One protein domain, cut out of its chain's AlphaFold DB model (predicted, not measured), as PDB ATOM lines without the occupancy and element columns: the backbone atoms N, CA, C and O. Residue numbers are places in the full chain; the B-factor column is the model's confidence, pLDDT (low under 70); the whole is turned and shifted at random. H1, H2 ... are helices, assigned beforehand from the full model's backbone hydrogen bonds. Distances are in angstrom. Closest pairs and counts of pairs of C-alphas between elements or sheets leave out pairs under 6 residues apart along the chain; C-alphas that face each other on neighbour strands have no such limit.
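This is residues 109 to 161 of the 161 residues of an uncharacterized protein of Actinobacteria bacterium (UniProt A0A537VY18). Two helices make an open, flat L: H1 is one limb, and the short link after it folds back so that the beginning of H2 packs on H1 at residues 124 to 128. From there H2 leads away, and residues 147 to 161 stick out. The printed part has 53 residues with two named helices, H1 then H2, and no named strand; it is all helix, loose, with a radius of gyration of the C-alphas of 13.9 A, and spans 44 by 32 by 13 A.

Look first at H1, residues 114 to 133, then at H2, residues 140 to 158. They touch through residues 124 to 128 of H1 and 141 to 142 of H2 alone; the closest C-alphas, of Ala 124 and Asn 142, are 6.1 A apart. Their lines stand about perpendicular, but only just, at 73 degrees. In H1 and H2 every O i to N i+4 pair is within hydrogen-bond range.

Find C-alpha 114 at (118.793, 109.322, 203.217); from there H1 runs 28.8 A to C-alpha 133. H2 runs 26.1 A from C-alpha 140 to C-alpha 158 at (143.225, 122.575, 202.642).

The C-alphas farthest apart, of Ala 134 and Gln 161, are 43.6 A apart. The printed part has no cut, and the link is short. Residues 138 and 140 to 161 have pLDDT under 70.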
ATOM      1  N   PRO A 109     123.525 110.603 205.303       78.12
ATOM      2  CA  PRO A 109     122.582 110.498 206.411       78.12
ATOM      3  C   PRO A 109     122.195 109.031 206.669       78.12
ATOM      4  O   PRO A 109     122.155 108.238 205.712       78.12
ATOM      5  N   PRO A 110     121.935 108.632 207.926       84.88
ATOM      6  CA  PRO A 110     121.447 107.290 208.226       84.88
ATOM      7  C   PRO A 110     120.071 107.060 207.580       84.88
ATOM      8  O   PRO A 110     119.319 108.001 207.312       84.88
ATOM      9  N   GLU A 111     119.738 105.798 207.310       88.56
ATOM     10  CA  GLU A 111     118.359 105.445 206.949       88.56
ATOM     11  C   GLU A 111     117.444 105.682 208.166       88.56
ATOM     12  O   GLU A 111     117.888 105.448 209.293       88.56
ATOM     13  N   PRO A 112     116.197 106.163 207.979       89.31
ATOM     14  CA  PRO A 112     115.468 106.322 206.711       89.31
ATOM     15  C   PRO A 112     115.598 107.714 206.054       89.31
ATOM     16  O   PRO A 112     114.973 107.980 205.029       89.31
ATOM     17  N   PHE A 113     116.388 108.630 206.623       87.06
ATOM     18  CA  PHE A 113     116.449 110.034 206.178       87.06
ATOM     19  C   PHE A 113     117.220 110.249 204.873       87.06
ATOM     20  O   PHE A 113     117.125 111.312 204.254       87.06
ATOM     21  N   ARG A 114     117.968 109.241 204.421       83.38
ATOM     22  CA  ARG A 114     118.793 109.322 203.217       83.38
ATOM     23  C   ARG A 114     117.973 109.561 201.951       83.38
ATOM     24  O   ARG A 114     118.329 110.434 201.165       83.38
ATOM     25  N   TRP A 115     116.886 108.816 201.742       85.56
ATOM     26  CA  TRP A 115     116.047 108.981 200.549       85.56
ATOM     27  C   TRP A 115     115.359 110.356 200.491       85.56
ATOM     28  O   TRP A 115     115.490 111.020 199.458       85.56
ATOM     29  N   PRO A 116     114.717 110.850 201.574       86.62
ATOM     30  CA  PRO A 116     114.193 112.213 201.608       86.62
ATOM     31  C   PRO A 116     115.265 113.264 201.305       86.62
ATOM     32  O   PRO A 116     115.033 114.149 200.484       86.62
ATOM     33  N   ALA A 117     116.459 113.135 201.894       83.31
ATOM     34  CA  ALA A 117     117.562 114.064 201.647       83.31
ATOM     35  C   ALA A 117     117.989 114.080 200.168       83.31
ATOM     36  O   ALA A 117     118.103 115.150 199.572       83.31
ATOM     37  N   VAL A 118     118.149 112.906 199.543       82.25
ATOM     38  CA  VAL A 118     118.471 112.792 198.109       82.25
ATOM     39  C   VAL A 118     117.394 113.450 197.244       82.25
ATOM     40  O   VAL A 118     117.724 114.179 196.312       82.25
ATOM     41  N   LYS A 119     116.107 113.246 197.554       83.50
ATOM     42  CA  LYS A 119     114.999 113.856 196.800       83.50
ATOM     43  C   LYS A 119     114.976 115.378 196.916       83.50
ATOM     44  O   LYS A 119     114.720 116.052 195.919       83.50
ATOM     45  N   VAL A 120     115.266 115.918 198.101       85.31
ATOM     46  CA  VAL A 120     115.371 117.369 198.319       85.31
ATOM     47  C   VAL A 120     116.515 117.956 197.495       85.31
ATOM     48  O   VAL A 120     116.299 118.941 196.791       85.31
ATOM     49  N   ILE A 121     117.695 117.328 197.533       82.44
ATOM     50  CA  ILE A 121     118.877 117.774 196.782       82.44
ATOM     51  C   ILE A 121     118.612 117.721 195.272       82.44
ATOM     52  O   ILE A 121     118.806 118.724 194.589       82.44
ATOM     53  N   ALA A 122     118.094 116.600 194.757       81.00
ATOM     54  CA  ALA A 122     117.776 116.447 193.335       81.00
ATOM     55  C   ALA A 122     116.755 117.494 192.857       81.00
ATOM     56  O   ALA A 122     116.983 118.182 191.867       81.00
ATOM     57  N   SER A 123     115.670 117.696 193.610       80.00
ATOM     58  CA  SER A 123     114.655 118.700 193.266       80.00
ATOM     59  C   SER A 123     115.184 120.134 193.357       80.00
ATOM     60  O   SER A 123     114.707 121.022 192.649       80.00
ATOM     61  N   ALA A 124     116.122 120.414 194.264       80.88
ATOM     62  CA  ALA A 124     116.770 121.717 194.328       80.88
ATOM     63  C   ALA A 124     117.610 121.962 193.067       80.88
ATOM     64  O   ALA A 124     117.398 122.988 192.419       80.88
ATOM     65  N   LEU A 125     118.455 120.997 192.685       77.12
ATOM     66  CA  LEU A 125     119.286 121.046 191.477       77.12
ATOM     67  C   LEU A 125     118.437 121.285 190.220       77.12
ATOM     68  O   LEU A 125     118.631 122.300 189.557       77.12
ATOM     69  N   GLU A 126     117.408 120.464 189.981       80.50
ATOM     70  CA  GLU A 126     116.495 120.611 188.832       80.50
ATOM     71  C   GLU A 126     115.830 121.999 188.779       80.50
ATOM     72  O   GLU A 126     115.733 122.630 187.726       80.50
ATOM     73  N   ARG A 127     115.382 122.515 189.934       80.44
ATOM     74  CA  ARG A 127     114.798 123.863 190.029       80.44
ATOM     75  C   ARG A 127     115.833 124.965 189.829       80.44
ATOM     76  O   ARG A 127     115.463 126.074 189.453       80.44
ATOM     77  N   GLY A 128     117.095 124.700 190.152       79.81
ATOM     78  CA  GLY A 128     118.212 125.601 189.905       79.81
ATOM     79  C   GLY A 128     118.468 125.751 188.425       79.81
ATOM     80  O   GLY A 128     118.438 126.874 187.935       79.81
ATOM     81  N   ASP A 129     118.615 124.623 187.742       79.06
ATOM     82  CA  ASP A 129     118.893 124.573 186.310       79.06
ATOM     83  C   ASP A 129     117.750 125.227 185.518       79.06
ATOM     84  O   ASP A 129     117.988 126.121 184.713       79.06
ATOM     85  N   ALA A 130     116.489 124.920 185.847       79.38
ATOM     86  CA  ALA A 130     115.332 125.556 185.208       79.38
ATOM     87  C   ALA A 130     115.248 127.081 185.443       79.38
ATOM     88  O   ALA A 130     114.702 127.815 184.619       79.38
ATOM     89  N   ARG A 131     115.749 127.581 186.583       80.19
ATOM     90  CA  ARG A 131     115.806 129.028 186.862       80.19
ATOM     91  C   ARG A 131     116.929 129.698 186.092       80.19
ATOM     92  O   ARG A 131     116.709 130.786 185.570       80.19
ATOM     93  N   GLU A 132     118.083 129.051 186.020       79.88
ATOM     94  CA  GLU A 132     119.239 129.534 185.274       79.88
ATOM     95  C   GLU A 132     118.933 129.612 183.774       79.88
ATOM     96  O   GLU A 132     119.165 130.652 183.164       79.88
ATOM     97  N   GLU A 133     118.274 128.594 183.208       75.62
ATOM     98  CA  GLU A 133     117.774 128.627 181.825       75.62
ATOM     99  C   GLU A 133     116.788 129.781 181.572       75.62
ATOM    100  O   GLU A 133     116.743 130.332 180.474       75.62
ATOM    101  N   ALA A 134     116.011 130.177 182.583       80.56
ATOM    102  CA  ALA A 134     115.093 131.314 182.513       80.56
ATOM    103  C   ALA A 134     115.768 132.674 182.796       80.56
ATOM    104  O   ALA A 134     115.063 133.674 182.952       80.56
ATOM    105  N   GLY A 135     117.100 132.720 182.932       78.88
ATOM    106  CA  GLY A 135     117.858 133.930 183.266       78.88
ATOM    107  C   GLY A 135     117.629 134.442 184.695       78.88
ATOM    108  O   GLY A 135     117.885 135.609 184.987       78.88
ATOM    109  N   LYS A 136     117.107 133.602 185.597       79.12
ATOM    110  CA  LYS A 136     116.801 133.950 186.993       79.12
ATOM    111  C   LYS A 136     117.882 133.420 187.933       79.12
ATOM    112  O   LYS A 136     118.480 132.374 187.694       79.12
ATOM    113  N   ARG A 137     118.084 134.103 189.065       72.25
ATOM    114  CA  ARG A 137     119.040 133.676 190.099       72.25
ATOM    115  C   ARG A 137     118.701 132.269 190.615       72.25
ATOM    116  O   ARG A 137     117.533 131.965 190.901       72.25
ATOM    117  N   ARG A 138     119.724 131.420 190.771       65.12
ATOM    118  CA  ARG A 138     119.591 130.099 191.407       65.12
ATOM    119  C   ARG A 138     119.022 130.312 192.817       65.12
ATOM    120  O   ARG A 138     119.430 131.217 193.532       65.12
ATOM    121  N   GLY A 139     117.991 129.550 193.189       71.25
ATOM    122  CA  GLY A 139     117.312 129.741 194.479       71.25
ATOM    123  C   GLY A 139     118.235 129.548 195.685       71.25
ATOM    124  O   GLY A 139     119.227 128.838 195.583       71.25
ATOM    125  N   VAL A 140     117.849 130.092 196.842       66.12
ATOM    126  CA  VAL A 140     118.629 130.058 198.100       66.12
ATOM    127  C   VAL A 140     119.082 128.643 198.493       66.12
ATOM    128  O   VAL A 140     120.192 128.460 198.968       66.12
ATOM    129  N   VAL A 141     118.267 127.615 198.234       65.19
ATOM    130  CA  VAL A 141     118.648 126.211 198.489       65.19
ATOM    131  C   VAL A 141     119.824 125.768 197.607       65.19
ATOM    132  O   VAL A 141     120.703 125.060 198.080       65.19
ATOM    133  N   ASN A 142     119.881 126.213 196.350       64.25
ATOM    134  CA  ASN A 142     121.006 125.923 195.458       64.25
ATOM    135  C   ASN A 142     122.241 126.747 195.799       64.25
ATOM    136  O   ASN A 142     123.345 126.233 195.682       64.25
ATOM    137  N   GLU A 143     122.063 127.989 196.249       64.81
ATOM    138  CA  GLU A 143     123.168 128.791 196.782       64.81
ATOM    139  C   GLU A 143     123.767 128.132 198.028       64.81
ATOM    140  O   GLU A 143     124.983 128.039 198.124       64.81
ATOM    141  N   LEU A 144     122.937 127.581 198.922       64.00
ATOM    142  CA  LEU A 144     123.388 126.841 200.105       64.00
ATOM    143  C   LEU A 144     124.063 125.502 199.759       64.00
ATOM    144  O   LEU A 144     125.057 125.130 200.382       64.00
ATOM    145  N   LEU A 145     123.555 124.773 198.759       64.56
ATOM    146  CA  LEU A 145     124.207 123.558 198.252       64.56
ATOM    147  C   LEU A 145     125.538 123.883 197.562       64.56
ATOM    148  O   LEU A 145     126.521 123.173 197.768       64.56
ATOM    149  N   GLY A 146     125.592 124.977 196.802       59.09
ATOM    150  CA  GLY A 146     126.801 125.479 196.153       59.09
ATOM    151  C   GLY A 146     127.838 125.985 197.154       59.09
ATOM    152  O   GLY A 146     129.010 125.647 197.034       59.09
ATOM    153  N   SER A 147     127.427 126.714 198.195       56.88
ATOM    154  CA  SER A 147     128.318 127.148 199.278       56.88
ATOM    155  C   SER A 147     128.808 125.966 200.113       56.88
ATOM    156  O   SER A 147     129.954 125.954 200.552       56.88
ATOM    157  N   GLY A 148     127.970 124.938 200.285       57.25
ATOM    158  CA  GLY A 148     128.370 123.657 200.857       57.25
ATOM    159  C   GLY A 148     129.431 122.959 200.007       57.25
ATOM    160  O   GLY A 148     130.444 122.534 200.550       57.25
ATOM    161  N   ALA A 149     129.250 122.899 198.685       51.84
ATOM    162  CA  ALA A 149     130.211 122.322 197.743       51.84
ATOM    163  C   ALA A 149     131.530 123.112 197.673       51.84
ATOM    164  O   ALA A 149     132.593 122.500 197.621       51.84
ATOM    165  N   ILE A 150     131.490 124.448 197.744       49.56
ATOM    166  CA  ILE A 150     132.679 125.315 197.837       49.56
ATOM    167  C   ILE A 150     133.408 125.077 199.167       49.56
ATOM    168  O   ILE A 150     134.600 124.790 199.162       49.56
ATOM    169  N   GLY A 151     132.692 125.076 200.296       51.91
ATOM    170  CA  GLY A 151     133.277 124.787 201.609       51.91
ATOM    171  C   GLY A 151     133.738 123.331 201.779       51.91
ATOM    172  O   GLY A 151     134.603 123.040 202.602       51.91
ATOM    173  N   LEU A 152     133.186 122.390 201.009       55.88
ATOM    174  CA  LEU A 152     133.658 121.006 200.926       55.88
ATOM    175  C   LEU A 152     134.884 120.905 200.022       55.88
ATOM    176  O   LEU A 152     135.843 120.250 200.407       55.88
ATOM    177  N   ARG A 153     134.910 121.600 198.882       53.62
ATOM    178  CA  ARG A 153     136.093 121.711 198.020       53.62
ATOM    179  C   ARG A 153     137.272 122.301 198.788       53.62
ATOM    180  O   ARG A 153     138.359 121.747 198.712       53.62
ATOM    181  N   GLU A 154     137.059 123.340 199.590       53.31
ATOM    182  CA  GLU A 154     138.091 123.886 200.482       53.31
ATOM    183  C   GLU A 154     138.565 122.855 201.513       53.31
ATOM    184  O   GLU A 154     139.763 122.693 201.700       53.31
ATOM    185  N   ARG A 155     137.678 122.060 202.125       56.19
ATOM    186  CA  ARG A 155     138.112 120.966 203.021       56.19
ATOM    187  C   ARG A 155     138.913 119.880 202.304       56.19
ATOM    188  O   ARG A 155     139.815 119.312 202.911       56.19
ATOM    189  N   TYR A 156     138.589 119.604 201.040       55.41
ATOM    190  CA  TYR A 156     139.350 118.687 200.191       55.41
ATOM    191  C   TYR A 156     140.698 119.282 199.776       55.41
ATOM    192  O   TYR A 156     141.629 118.526 199.569       55.41
ATOM    193  N   VAL A 157     140.839 120.601 199.643       53.25
ATOM    194  CA  VAL A 157     142.093 121.242 199.205       53.25
ATOM    195  C   VAL A 157     143.015 121.585 200.386       53.25
ATOM    196  O   VAL A 157     144.229 121.502 200.248       53.25
ATOM    197  N   THR A 158     142.468 121.917 201.558       50.88
ATOM    198  CA  THR A 158     143.225 122.575 202.642       50.88
ATOM    199  C   THR A 158     143.784 121.622 203.710       50.88
ATOM    200  O   THR A 158     144.658 122.017 204.477       50.88
ATOM    201  N   LYS A 159     143.362 120.352 203.789       44.81
ATOM    202  CA  LYS A 159     143.921 119.406 204.781       44.81
ATOM    203  C   LYS A 159     145.186 118.688 204.274       44.81
ATOM    204  O   LYS A 159     145.147 117.512 203.922       44.81
ATOM    205  N   ARG A 160     146.311 119.407 204.297       43.34
ATOM    206  CA  ARG A 160     147.679 118.890 204.514       43.34
ATOM    207  C   ARG A 160     148.575 120.064 204.938       43.34
ATOM    208  O   ARG A 160     149.271 120.654 204.120       43.34
ATOM    209  N   GLN A 161     148.517 120.408 206.219       36.62
ATOM    210  CA  GLN A 161     149.687 120.872 206.965       36.62
ATOM    211  C   GLN A 161     149.775 120.031 208.227       36.62
ATOM    212  O   GLN A 161     148.699 119.785 208.821       36.62
TER     213      GLN A 161